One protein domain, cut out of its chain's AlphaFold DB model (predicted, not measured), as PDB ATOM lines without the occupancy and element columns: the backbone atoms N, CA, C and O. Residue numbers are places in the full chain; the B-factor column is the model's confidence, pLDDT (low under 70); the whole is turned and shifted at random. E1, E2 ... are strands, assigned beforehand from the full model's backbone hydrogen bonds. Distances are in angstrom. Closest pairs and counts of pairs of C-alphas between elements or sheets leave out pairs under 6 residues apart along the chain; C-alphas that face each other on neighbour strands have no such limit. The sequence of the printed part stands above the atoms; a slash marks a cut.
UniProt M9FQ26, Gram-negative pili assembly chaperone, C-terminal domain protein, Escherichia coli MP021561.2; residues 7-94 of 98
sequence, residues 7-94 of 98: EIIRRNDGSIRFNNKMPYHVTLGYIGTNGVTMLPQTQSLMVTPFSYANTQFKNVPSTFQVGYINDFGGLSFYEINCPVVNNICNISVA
ATOM      1  N   GLU A   7      13.332 -31.192  13.092       90.75
ATOM      2  CA  GLU A   7      12.473 -30.014  13.076       90.75
ATOM      3  C   GLU A   7      12.862 -29.085  14.228       90.75
ATOM      4  O   GLU A   7      13.092 -29.524  15.359       90.75
ATOM      5  N   ILE A   8      12.946 -27.792  13.928       90.75
ATOM      6  CA  ILE A   8      13.285 -26.752  14.896       90.75
ATOM      7  C   ILE A   8      12.097 -25.807  15.018       90.75
ATOM      8  O   ILE A   8      11.592 -25.293  14.021       90.75
ATOM      9  N   ILE A   9      11.667 -25.575  16.256       91.19
ATOM     10  CA  ILE A   9      10.594 -24.634  16.579       91.19
ATOM     11  C   ILE A   9      11.164 -23.564  17.498       91.19
ATOM     12  O   ILE A   9      11.682 -23.876  18.574       91.19
ATOM     13  N   ARG A  10      11.035 -22.299  17.104       90.88
ATOM     14  CA  ARG A  10      11.403 -21.160  17.946       90.88
ATOM     15  C   ARG A  10      10.182 -20.693  18.732       90.88
ATOM     16  O   ARG A  10       9.126 -20.442  18.167       90.88
ATOM     17  N   ARG A  11      10.318 -20.585  20.049       89.94
ATOM     18  CA  ARG A  11       9.266 -20.096  20.946       89.94
ATOM     19  C   ARG A  11       9.301 -18.575  21.069       89.94
ATOM     20  O   ARG A  11      10.283 -17.928  20.708       89.94
ATOM     21  N   ASN A  12       8.239 -18.009  21.637       86.75
ATOM     22  CA  ASN A  12       8.072 -16.560  21.791       86.75
ATOM     23  C   ASN A  12       9.187 -15.902  22.622       86.75
ATOM     24  O   ASN A  12       9.571 -14.774  22.337       86.75
ATOM     25  N   ASP A  13       9.742 -16.610  23.609       88.12
ATOM     26  CA  ASP A  13      10.865 -16.135  24.430       88.12
ATOM     27  C   ASP A  13      12.239 -16.334  23.761       88.12
ATOM     28  O   ASP A  13      13.285 -16.119  24.374       88.12
ATOM     29  N   GLY A  14      12.253 -16.775  22.502       87.12
ATOM     30  CA  GLY A  14      13.461 -17.086  21.750       87.12
ATOM     31  C   GLY A  14      14.154 -18.375  22.187       87.12
ATOM     32  O   GLY A  14      15.269 -18.612  21.738       87.12
ATOM     33  N   SER A  15      13.541 -19.202  23.042       90.94
ATOM     34  CA  SER A  15      14.011 -20.573  23.263       90.94
ATOM     35  C   SER A  15      13.663 -21.468  22.069       90.94
ATOM     36  O   SER A  15      12.770 -21.171  21.273       90.94
ATOM     37  N   ILE A  16      14.366 -22.587  21.938       91.12
ATOM     38  CA  ILE A  16      14.207 -23.535  20.841       91.12
ATOM     39  C   ILE A  16      13.662 -24.857  21.386       91.12
ATOM     40  O   ILE A  16      14.078 -25.355  22.435       91.12
ATOM     41  N   ARG A  17      12.727 -25.460  20.652       92.62
ATOM     42  CA  ARG A  17      12.445 -26.893  20.725       92.62
ATOM     43  C   ARG A  17      13.124 -27.573  19.552       92.62
ATOM     44  O   ARG A  17      12.866 -27.234  18.401       92.62
ATOM     45  N   PHE A  18      13.953 -28.547  19.873       92.06
ATOM     46  CA  PHE A  18      14.609 -29.400  18.908       92.06
ATOM     47  C   PHE A  18      13.885 -30.738  18.847       92.06
ATOM     48  O   PHE A  18      13.789 -31.409  19.872       92.06
ATOM     49  N   ASN A  19      13.369 -31.121  17.684       93.44
ATOM     50  CA  ASN A  19      12.645 -32.369  17.479       93.44
ATOM     51  C   ASN A  19      13.476 -33.310  16.598       93.44
ATOM     52  O   ASN A  19      13.688 -33.046  15.413       93.44
ATOM     53  N   ASN A  20      13.957 -34.399  17.192       93.19
ATOM     54  CA  ASN A  20      14.733 -35.420  16.512       93.19
ATOM     55  C   ASN A  20      13.794 -36.483  15.930       93.19
ATOM     56  O   ASN A  20      13.233 -37.293  16.664       93.19
ATOM     57  N   LYS A  21      13.662 -36.514  14.600       93.38
ATOM     58  CA  LYS A  21      12.834 -37.499  13.886       93.38
ATOM     59  C   LYS A  21      13.641 -38.738  13.460       93.38
ATOM     60  O   LYS A  21      13.121 -39.584  12.737       93.38
ATOM     61  N   MET A  22      14.908 -38.842  13.870       91.88
ATOM     62  CA  MET A  22      15.826 -39.917  13.484       91.88
ATOM     63  C   MET A  22      15.872 -41.058  14.516       91.88
ATOM     64  O   MET A  22      15.647 -40.822  15.706       91.88
ATOM     65  N   PRO A  23      16.250 -42.283  14.091       94.31
ATOM     66  CA  PRO A  23      16.445 -43.436  14.975       94.31
ATOM     67  C   PRO A  23      17.775 -43.420  15.756       94.31
ATOM     68  O   PRO A  23      18.125 -44.413  16.386       94.31
ATOM     69  N   TYR A  24      18.533 -42.322  15.723       93.06
ATOM     70  CA  TYR A  24      19.826 -42.167  16.400       93.06
ATOM     71  C   TYR A  24      19.886 -40.854  17.185       93.06
ATOM     72  O   TYR A  24      19.063 -39.958  16.985       93.06
ATOM     73  N   HIS A  25      20.848 -40.754  18.105       93.19
ATOM     74  CA  HIS A  25      21.078 -39.534  18.875       93.19
ATOM     75  C   HIS A  25      21.579 -38.421  17.958       93.19
ATOM     76  O   HIS A  25      22.438 -38.650  17.112       93.19
ATOM     77  N   VAL A  26      21.060 -37.212  18.151       92.56
ATOM     78  CA  VAL A  26      21.536 -36.019  17.448       92.56
ATOM     79  C   VAL A  26      22.104 -35.055  18.473       92.56
ATOM     80  O   VAL A  26      21.415 -34.682  19.423       92.56
ATOM     81  N   THR A  27      23.352 -34.643  18.267       92.81
ATOM     82  CA  THR A  27      24.039 -33.707  19.157       92.81
ATOM     83  C   THR A  27      24.214 -32.363  18.472       92.81
ATOM     84  O   THR A  27      24.869 -32.244  17.437       92.81
ATOM     85  N   LEU A  28      23.633 -31.335  19.077       90.94
ATOM     86  CA  LEU A  28      23.808 -29.938  18.724       90.94
ATOM     87  C   LEU A  28      25.042 -29.412  19.467       90.94
ATOM     88  O   LEU A  28      25.026 -29.322  20.693       90.94
ATOM     89  N   GLY A  29      26.113 -29.101  18.742       91.56
ATOM     90  CA  GLY A  29      27.373 -28.609  19.312       91.56
ATOM     91  C   GLY A  29      27.555 -27.097  19.208       91.56
ATOM     92  O   GLY A  29      28.392 -26.533  19.904       91.56
ATOM     93  N   TYR A  30      26.779 -26.429  18.355       92.75
ATOM     94  CA  TYR A  30      26.905 -24.993  18.119       92.75
ATOM     95  C   TYR A  30      25.545 -24.349  17.868       92.75
ATOM     96  O   TYR A  30      24.704 -24.916  17.168       92.75
ATOM     97  N   ILE A  31      25.377 -23.136  18.392       92.44
ATOM     98  CA  ILE A  31      24.280 -22.227  18.066       92.44
ATOM     99  C   ILE A  31      24.851 -20.818  18.028       92.44
ATOM    100  O   ILE A  31      25.403 -20.349  19.023       92.44
ATOM    101  N   GLY A  32      24.710 -20.128  16.906       92.25
ATOM    102  CA  GLY A  32      25.245 -18.779  16.749       92.25
ATOM    103  C   GLY A  32      24.754 -18.107  15.478       92.25
ATOM    104  O   GLY A  32      23.817 -18.591  14.859       92.25
ATOM    105  N   THR A  33      25.368 -17.003  15.067       91.88
ATOM    106  CA  THR A  33      24.934 -16.243  13.876       91.88
ATOM    107  C   THR A  33      26.009 -16.103  12.802       91.88
ATOM    108  O   THR A  33      25.686 -15.721  11.685       91.88
ATOM    109  N   ASN A  34      27.269 -16.421  13.111       88.06
ATOM    110  CA  ASN A  34      28.418 -16.163  12.231       88.06
ATOM    111  C   ASN A  34      29.277 -17.406  11.933       88.06
ATOM    112  O   ASN A  34      30.291 -17.316  11.252       88.06
ATOM    113  N   GLY A  35      28.921 -18.558  12.491       85.69
ATOM    114  CA  GLY A  35      29.650 -19.817  12.359       85.69
ATOM    115  C   GLY A  35      30.910 -19.942  13.222       85.69
ATOM    116  O   GLY A  35      31.557 -20.990  13.191       85.69
ATOM    117  N   VAL A  36      31.260 -18.910  13.988       87.06
ATOM    118  CA  VAL A  36      32.521 -18.826  14.740       87.06
ATOM    119  C   VAL A  36      32.255 -18.722  16.237       87.06
ATOM    120  O   VAL A  36      32.863 -19.428  17.036       87.06
ATOM    121  N   THR A  37      31.324 -17.856  16.629       88.31
ATOM    122  CA  THR A  37      31.031 -17.534  18.024       88.31
ATOM    123  C   THR A  37      29.663 -18.078  18.400       88.31
ATOM    124  O   THR A  37      28.665 -17.808  17.731       88.31
ATOM    125  N   MET A  38      29.610 -18.834  19.495       89.88
ATOM    126  CA  MET A  38      28.340 -19.276  20.060       89.88
ATOM    127  C   MET A  38      27.586 -18.093  20.671       89.88
ATOM    128  O   MET A  38      28.190 -17.190  21.254       89.88
ATOM    129  N   LEU A  39      26.257 -18.107  20.571       90.56
ATOM    130  CA  LEU A  39      25.428 -17.145  21.289       90.56
ATOM    131  C   LEU A  39      25.635 -17.298  22.810       90.56
ATOM    132  O   LEU A  39      25.832 -18.421  23.294       90.56
ATOM    133  N   PRO A  40      25.565 -16.201  23.584       84.75
ATOM    134  CA  PRO A  40      25.737 -16.253  25.031       84.75
ATOM    135  C   PRO A  40      24.787 -17.254  25.690       84.75
ATOM    136  O   PRO A  40      23.627 -17.366  25.299       84.75
ATOM    137  N   GLN A  41      25.279 -17.961  26.712       82.81
ATOM    138  CA  GLN A  41      24.503 -18.919  27.516       82.81
ATOM    139  C   GLN A  41      23.959 -20.134  26.743       82.81
ATOM    140  O   GLN A  41      23.244 -20.954  27.323       82.81
ATOM    141  N   THR A  42      24.305 -20.288  25.460       83.56
ATOM    142  CA  THR A  42      23.986 -21.507  24.716       83.56
ATOM    143  C   THR A  42      24.865 -22.663  25.178       83.56
ATOM    144  O   THR A  42      26.017 -22.484  25.569       83.56
ATOM    145  N   GLN A  43      24.289 -23.861  25.177       84.75
ATOM    146  CA  GLN A  43      24.955 -25.094  25.584       84.75
ATOM    147  C   GLN A  43      24.700 -26.165  24.530       84.75
ATOM    148  O   GLN A  43      23.678 -26.128  23.836       84.75
ATOM    149  N   SER A  44      25.618 -27.125  24.431       88.38
ATOM    150  CA  SER A  44      25.410 -28.305  23.600       88.38
ATOM    151  C   SER A  44      24.234 -29.128  24.113       88.38
ATOM    152  O   SER A  44      24.030 -29.245  25.322       88.38
ATOM    153  N   LEU A  45      23.494 -29.745  23.199       90.50
ATOM    154  CA  LEU A  45      22.306 -30.523  23.523       90.50
ATOM    155  C   LEU A  45      22.317 -31.835  22.749       90.50
ATOM    156  O   LEU A  45      22.376 -31.827  21.524       90.50
ATOM    157  N   MET A  46      22.210 -32.953  23.460       93.44
ATOM    158  CA  MET A  46      22.021 -34.267  22.855       93.44
ATOM    159  C   MET A  46      20.551 -34.665  22.964       93.44
ATOM    160  O   MET A  46      19.983 -34.659  24.056       93.44
ATOM    161  N   VAL A  47      19.936 -35.006  21.834       94.25
ATOM    162  CA  VAL A  47      18.521 -35.380  21.756       94.25
ATOM    163  C   VAL A  47      18.407 -36.846  21.382       94.25
ATOM    164  O   VAL A  47      18.984 -37.297  20.389       94.25
ATOM    165  N   THR A  48      17.666 -37.594  22.194       96.00
ATOM    166  CA  THR A  48      17.437 -39.026  21.995       96.00
ATOM    167  C   THR A  48      16.618 -39.293  20.722       96.00
ATOM    168  O   THR A  48      15.942 -38.385  20.224       96.00
ATOM    169  N   PRO A  49      16.683 -40.516  20.162       96.12
ATOM    170  CA  PRO A  49      15.885 -40.905  19.001       96.12
ATOM    171  C   PRO A  49      14.388 -40.640  19.191       96.12
ATOM    172  O   PRO A  49      13.857 -40.893  20.273       96.12
ATOM    173  N   PHE A  50      13.715 -40.167  18.140       94.75
ATOM    174  CA  PHE A  50      12.261 -39.911  18.111       94.75
ATOM    175  C   PHE A  50      11.722 -39.056  19.273       94.75
ATOM    176  O   PHE A  50      10.564 -39.184  19.673       94.75
ATOM    177  N   SER A  51      12.568 -38.193  19.832       95.50
ATOM    178  CA  SER A  51      12.256 -37.357  20.985       95.50
ATOM    179  C   SER A  51      12.526 -35.890  20.681       95.50
ATOM    180  O   SER A  51      13.002 -35.511  19.611       95.50
ATOM    181  N   TYR A  52      12.233 -35.037  21.652       94.75
ATOM    182  CA  TYR A  52      12.530 -33.622  21.580       94.75
ATOM    183  C   TYR A  52      13.213 -33.141  22.850       94.75
ATOM    184  O   TYR A  52      13.070 -33.720  23.925       94.75
ATOM    185  N   ALA A  53      13.906 -32.019  22.728       93.38
ATOM    186  CA  ALA A  53      14.469 -31.317  23.861       93.38
ATOM    187  C   ALA A  53      14.226 -29.814  23.745       93.38
ATOM    188  O   ALA A  53      14.154 -29.245  22.652       93.38
ATOM    189  N   ASN A  54      14.066 -29.177  24.900       90.94
ATOM    190  CA  ASN A  54      13.882 -27.740  25.011       90.94
ATOM    191  C   ASN A  54      15.175 -27.112  25.493       90.94
ATOM    192  O   ASN A  54      15.786 -27.589  26.449       90.94
ATOM    193  N   THR A  55      15.566 -26.022  24.856       87.19
ATOM    194  CA  THR A  55      16.734 -25.267  25.278       87.19
ATOM    195  C   THR A  55      16.379 -24.381  26.463       87.19
ATOM    196  O   THR A  55      15.284 -23.825  26.521       87.19
ATOM    197  N   GLN A  56      17.305 -24.236  27.411       82.50
ATOM    198  CA  GLN A  56      17.103 -23.344  28.558       82.50
ATOM    199  C   GLN A  56      17.493 -21.889  28.265       82.50
ATOM    200  O   GLN A  56      17.034 -20.978  28.951       82.50
ATOM    201  N   PHE A  57      18.312 -21.656  27.237       82.62
ATOM    202  CA  PHE A  57      18.655 -20.310  26.786       82.62
ATOM    203  C   PHE A  57      17.508 -19.676  25.991       82.62
ATOM    204  O   PHE A  57      16.705 -20.362  25.349       82.62
ATOM    205  N   LYS A  58      17.464 -18.346  26.053       85.38
ATOM    206  CA  LYS A  58      16.420 -17.482  25.495       85.38
ATOM    207  C   LYS A  58      17.016 -16.497  24.495       85.38
ATOM    208  O   LYS A  58      18.232 -16.412  24.355       85.38
ATOM    209  N   ASN A  59      16.152 -15.723  23.846       86.94
ATOM    210  CA  ASN A  59      16.534 -14.624  22.955       86.94
ATOM    211  C   ASN A  59      17.362 -15.042  21.728       86.94
ATOM    212  O   ASN A  59      18.100 -14.224  21.183       86.94
ATOM    213  N   VAL A  60      17.228 -16.283  21.244       89.12
ATOM    214  CA  VAL A  60      17.793 -16.639  19.935       89.12
ATOM    215  C   VAL A  60      17.108 -15.777  18.867       89.12
ATOM    216  O   VAL A  60      15.878 -15.645  18.910       89.12
ATOM    217  N   PRO A  61      17.843 -15.171  17.922       90.56
ATOM    218  CA  PRO A  61      17.248 -14.399  16.833       90.56
ATOM    219  C   PRO A  61      16.353 -15.263  15.928       90.56
ATOM    220  O   PRO A  61      16.346 -16.490  16.015       90.56
ATOM    221  N   SER A  62      15.555 -14.627  15.068       90.38
ATOM    222  CA  SER A  62      14.720 -15.337  14.082       90.38
ATOM    223  C   SER A  62      15.552 -16.062  13.025       90.38
ATOM    224  O   SER A  62      15.115 -17.089  12.517       90.38
ATOM    225  N   THR A  63      16.750 -15.554  12.735       91.62
ATOM    226  CA  THR A  63      17.725 -16.182  11.843       91.62
ATOM    227  C   THR A  63      18.986 -16.494  12.632       91.62
ATOM    228  O   THR A  63      19.573 -15.604  13.247       91.62
ATOM    229  N   PHE A  64      19.390 -17.758  12.640       92.25
ATOM    230  CA  PHE A  64      20.580 -18.236  13.335       92.25
ATOM    231  C   PHE A  64      21.143 -19.464  12.625       92.25
ATOM    232  O   PHE A  64      20.580 -19.966  11.662       92.25
ATOM    233  N   GLN A  65      22.269 -19.961  13.106       93.12
ATOM    234  CA  GLN A  65      22.924 -21.156  12.617       93.12
ATOM    235  C   GLN A  65      23.031 -22.182  13.735       93.12
ATOM    236  O   GLN A  65      23.268 -21.833  14.895       93.12
ATOM    237  N   VAL A  66      22.925 -23.452  13.365       91.88
ATOM    238  CA  VAL A  66      23.194 -24.590  14.243       91.88
ATOM    239  C   VAL A  66      24.293 -25.461  13.663       91.88
ATOM    240  O   VAL A  66      24.405 -25.593  12.448       91.88
ATOM    241  N   GLY A  67      25.100 -26.059  14.533       92.12
ATOM    242  CA  GLY A  67      26.118 -27.033  14.154       92.12
ATOM    243  C   GLY A  67      25.823 -28.380  14.795       92.12
ATOM    244  O   GLY A  67      25.798 -28.479  16.023       92.12
ATOM    245  N   TYR A  68      25.616 -29.405  13.973       90.31
ATOM    246  CA  TYR A  68      25.476 -30.787  14.433       90.31
ATOM    247  C   TYR A  68      26.824 -31.473  14.475       90.31
ATOM    248  O   TYR A  68      27.599 -31.343  13.531       90.31
ATOM    249  N   ILE A  69      27.072 -32.236  15.534       92.00
ATOM    250  CA  ILE A  69      28.245 -33.102  15.617       92.00
ATOM    251  C   ILE A  69      27.930 -34.392  14.861       92.00
ATOM    252  O   ILE A  69      26.944 -35.063  15.163       92.00
ATOM    253  N   ASN A  70      28.752 -34.709  13.865       89.19
ATOM    254  CA  ASN A  70      28.672 -35.964  13.124       89.19
ATOM    255  C   ASN A  70      29.498 -37.077  13.796       89.19
ATOM    256  O   ASN A  70      30.260 -36.827  14.728       89.19
ATOM    257  N   ASP A  71      29.382 -38.301  13.282       87.75
ATOM    258  CA  ASP A  71      30.027 -39.499  13.842       87.75
ATOM    259  C   ASP A  71      31.568 -39.432  13.856       87.75
ATOM    260  O   ASP A  71      32.216 -40.168  14.597       87.75
ATOM    261  N   PHE A  72      32.162 -38.525  13.075       91.88
ATOM    262  CA  PHE A  72      33.606 -38.273  13.039       91.88
ATOM    263  C   PHE A  72      34.038 -37.112  13.953       91.88
ATOM    264  O   PHE A  72      35.198 -36.709  13.930       91.88
ATOM    265  N   GLY A  73      33.118 -36.542  14.739       88.31
ATOM    266  CA  GLY A  73      33.373 -35.411  15.636       88.31
ATOM    267  C   GLY A  73      33.390 -34.038  14.954       88.31
ATOM    268  O   GLY A  73      33.678 -33.036  15.605       88.31
ATOM    269  N   GLY A  74      33.082 -33.960  13.656       90.50
ATOM    270  CA  GLY A  74      33.022 -32.704  12.907       90.50
ATOM    271  C   GLY A  74      31.683 -31.979  13.062       90.50
ATOM    272  O   GLY A  74      30.649 -32.614  13.266       90.50
ATOM    273  N   LEU A  75      31.689 -30.649  12.916       90.06
ATOM    274  CA  LEU A  75      30.471 -29.833  12.910       90.06
ATOM    275  C   LEU A  75      29.944 -29.610  11.488       90.06
ATOM    276  O   LEU A  75      30.631 -29.036  10.643       90.06
ATOM    277  N   SER A  76      28.693 -29.995  11.247       90.44
ATOM    278  CA  SER A  76      27.946 -29.656  10.032       90.44
ATOM    279  C   SER A  76      26.984 -28.507  10.317       90.44
ATOM    280  O   SER A  76      26.108 -28.633  11.176       90.44
ATOM    281  N   PHE A  77      27.156 -27.389   9.608       90.88
ATOM    282  CA  PHE A  77      26.425 -26.152   9.868       90.88
ATOM    283  C   PHE A  77      25.203 -25.991   8.970       90.88
ATOM    284  O   PHE A  77      25.259 -26.201   7.759       90.88
ATOM    285  N   TYR A  78      24.115 -25.553   9.589       91.44
ATOM    286  CA  TYR A  78      22.843 -25.286   8.941       91.44
ATOM    287  C   TYR A  78      22.355 -23.908   9.344       91.44
ATOM    288  O   TYR A  78      22.493 -23.506  10.500       91.44
ATOM    289  N   GLU A  79      21.783 -23.201   8.386       92.69
ATOM    290  CA  GLU A  79      21.108 -21.937   8.607       92.69
ATOM    291  C   GLU A  79      19.630 -22.200   8.890       92.69
ATOM    292  O   GLU A  79      18.970 -22.992   8.216       92.69
ATOM    293  N   ILE A  80      19.144 -21.562   9.946       92.12
ATOM    294  CA  ILE A  80      17.810 -21.717  10.494       92.12
ATOM    295  C   ILE A  80      17.111 -20.371  10.391       92.12
ATOM    296  O   ILE A  80      17.565 -19.383  10.971       92.12
ATOM    297  N   ASN A  81      15.990 -20.342   9.681       92.06
ATOM    298  CA  ASN A  81      15.168 -19.149   9.531       92.06
ATOM    299  C   ASN A  81      13.754 -19.440  10.035       92.06
ATOM    300  O   ASN A  81      13.032 -20.240   9.444       92.06
ATOM    301  N   CYS A  82      13.376 -18.808  11.142       89.38
ATOM    302  CA  CYS A  82      12.096 -18.976  11.816       89.38
ATOM    303  C   CYS A  82      11.202 -17.752  11.559       89.38
ATOM    304  O   CYS A  82      11.403 -16.709  12.194       89.38
ATOM    305  N   PRO A  83      10.196 -17.850  10.670       81.12
ATOM    306  CA  PRO A  83       9.242 -16.776  10.447       81.12
ATOM    307  C   PRO A  83       8.398 -16.533  11.701       81.12
ATOM    308  O   PRO A  83       8.011 -17.462  12.411       81.12
ATOM    309  N   VAL A  84       8.038 -15.270  11.935       70.31
ATOM    310  CA  VAL A  84       7.226 -14.848  13.094       70.31
ATOM    311  C   VAL A  84       5.817 -15.465  13.079       70.31
ATOM    312  O   VAL A  84       5.179 -15.584  14.117       70.31
ATOM    313  N   VAL A  85       5.324 -15.868  11.905       68.69
ATOM    314  CA  VAL A  85       3.912 -16.224  11.693       68.69
ATOM    315  C   VAL A  85       3.587 -17.669  12.094       68.69
ATOM    316  O   VAL A  85       2.466 -17.944  12.512       68.69
ATOM    317  N   ASN A  86       4.537 -18.602  11.984       66.50
ATOM    318  CA  ASN A  86       4.287 -20.036  12.186       66.50
ATOM    319  C   ASN A  86       5.261 -20.728  13.154       66.50
ATOM    320  O   ASN A  86       5.047 -21.903  13.441       66.50
ATOM    321  N   ASN A  87       6.288 -20.041  13.677       71.94
ATOM    322  CA  ASN A  87       7.291 -20.547  14.636       71.94
ATOM    323  C   ASN A  87       8.090 -21.798  14.200       71.94
ATOM    324  O   ASN A  87       9.060 -22.165  14.868       71.94
ATOM    325  N   ILE A  88       7.710 -22.441  13.094       81.00
ATOM    326  CA  ILE A  88       8.410 -23.542  12.437       81.00
ATOM    327  C   ILE A  88       9.505 -22.941  11.570       81.00
ATOM    328  O   ILE A  88       9.248 -22.059  10.750       81.00
ATOM    329  N   CYS A  89      10.726 -23.422  11.760       88.62
ATOM    330  CA  CYS A  89      11.886 -22.878  11.084       88.62
ATOM    331  C   CYS A  89      12.207 -23.648   9.803       88.62
ATOM    332  O   CYS A  89      12.200 -24.876   9.791       88.62
ATOM    333  N   ASN A  90      12.565 -22.914   8.752       89.25
ATOM    334  CA  ASN A  90      13.169 -23.474   7.552       89.25
ATOM    335  C   ASN A  90      14.648 -23.761   7.811       89.25
ATOM    336  O   ASN A  90      15.333 -22.959   8.454       89.25
ATOM    337  N   ILE A  91      15.130 -24.887   7.290       89.00
ATOM    338  CA  ILE A  91      16.506 -25.353   7.471       89.00
ATOM    339  C   ILE A  91      17.184 -25.432   6.104       89.00
ATOM    340  O   ILE A  91      16.714 -26.136   5.212       89.00
ATOM    341  N   SER A  92      18.317 -24.755   5.952       88.62
ATOM    342  CA  SER A  92      19.183 -24.854   4.773       88.62
ATOM    343  C   SER A  92      20.619 -25.153   5.180       88.62
ATOM    344  O   SER A  92      21.017 -24.950   6.326       88.62
ATOM    345  N   VAL A  93      21.421 -25.669   4.250       86.06
ATOM    346  CA  VAL A  93      22.868 -25.783   4.475       86.06
ATOM    347  C   VAL A  93      23.427 -24.369   4.613       86.06
ATOM    348  O   VAL A  93      23.091 -23.502   3.808       86.06
ATOM    349  N   ALA A  94      24.240 -24.124   5.640       80.94
ATOM    350  CA  ALA A  94      24.881 -22.825   5.789       80.94
ATOM    351  C   ALA A  94      25.927 -22.658   4.677       80.94
ATOM    352  O   ALA A  94      26.847 -23.473   4.577       80.94
TER     353      ALA A  94
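What this domain is: This is residues 7 to 94 of the 98 residues of the protein "Gram-negative pili assembly chaperone, C-terminal domain protein" of Escherichia coli MP021561.2 (UniProt M9FQ26). Two antiparallel sheets lie face to face as a small sandwich, a strongly twisted one of five strands, in the order E4, E3, E6, E7, E8, and a smaller, flatter one, E1, E2, E5, their strands crossed at 40 degrees. The sheets come together along one side, where E4 meets E2 and E5; on the other side E1 is near E7 and E8. The printed part has 88 residues with eight named strands, E1 to E8 along the chain, and no named helix; the class is all strand, with 40 of the 88 residues in named strands. It is compact, with a radius of gyration of the C-alphas of 12.0 A and spans of 34 by 28 by 24 A.

Where its parts are: E1, residues 7 to 10, begins at C-alpha 7 (12.473, -30.014, 13.076). E2 is residues 16 to 20, and E3, residues 26 to 32, is 17.6 A long from first to last C-alpha. E4 is residues 45 to 47 and E5 residues 52 to 54. E6, residues 63 to 69, is 20.3 A long and E7, residues 75 to 81, 19.0 A. E8, residues 90 to 93, ends at C-alpha 93 (22.868, -25.783, 4.475).

How they stand to each other: In the large sheet E3 pairs with E4, N 28 to O 45 at 2.8 A, and with E6, N 65 to O 32 at 2.7 A. E6, E7 and E8 form a meander, each strand the antiparallel neighbour of the one before, with N 80 to O 64 at 2.7 A and N 79 to O 92 at 2.8 A. In the small sheet N 17 and O 9 are 2.8 A apart, and N 18 and O 53 2.9 A. Between the sheets, the closest C-alphas of E4 and E5, Val 47 and Ala 53, are 6.1 A apart.

The domain as a whole: The C-alphas of Phe 72 and Val 85, the two farthest apart, are 37.0 A apart. The printed part has no cut; the link E3 to E4, 12 residues, is long. Residues 85 to 86 have pLDDT under 70.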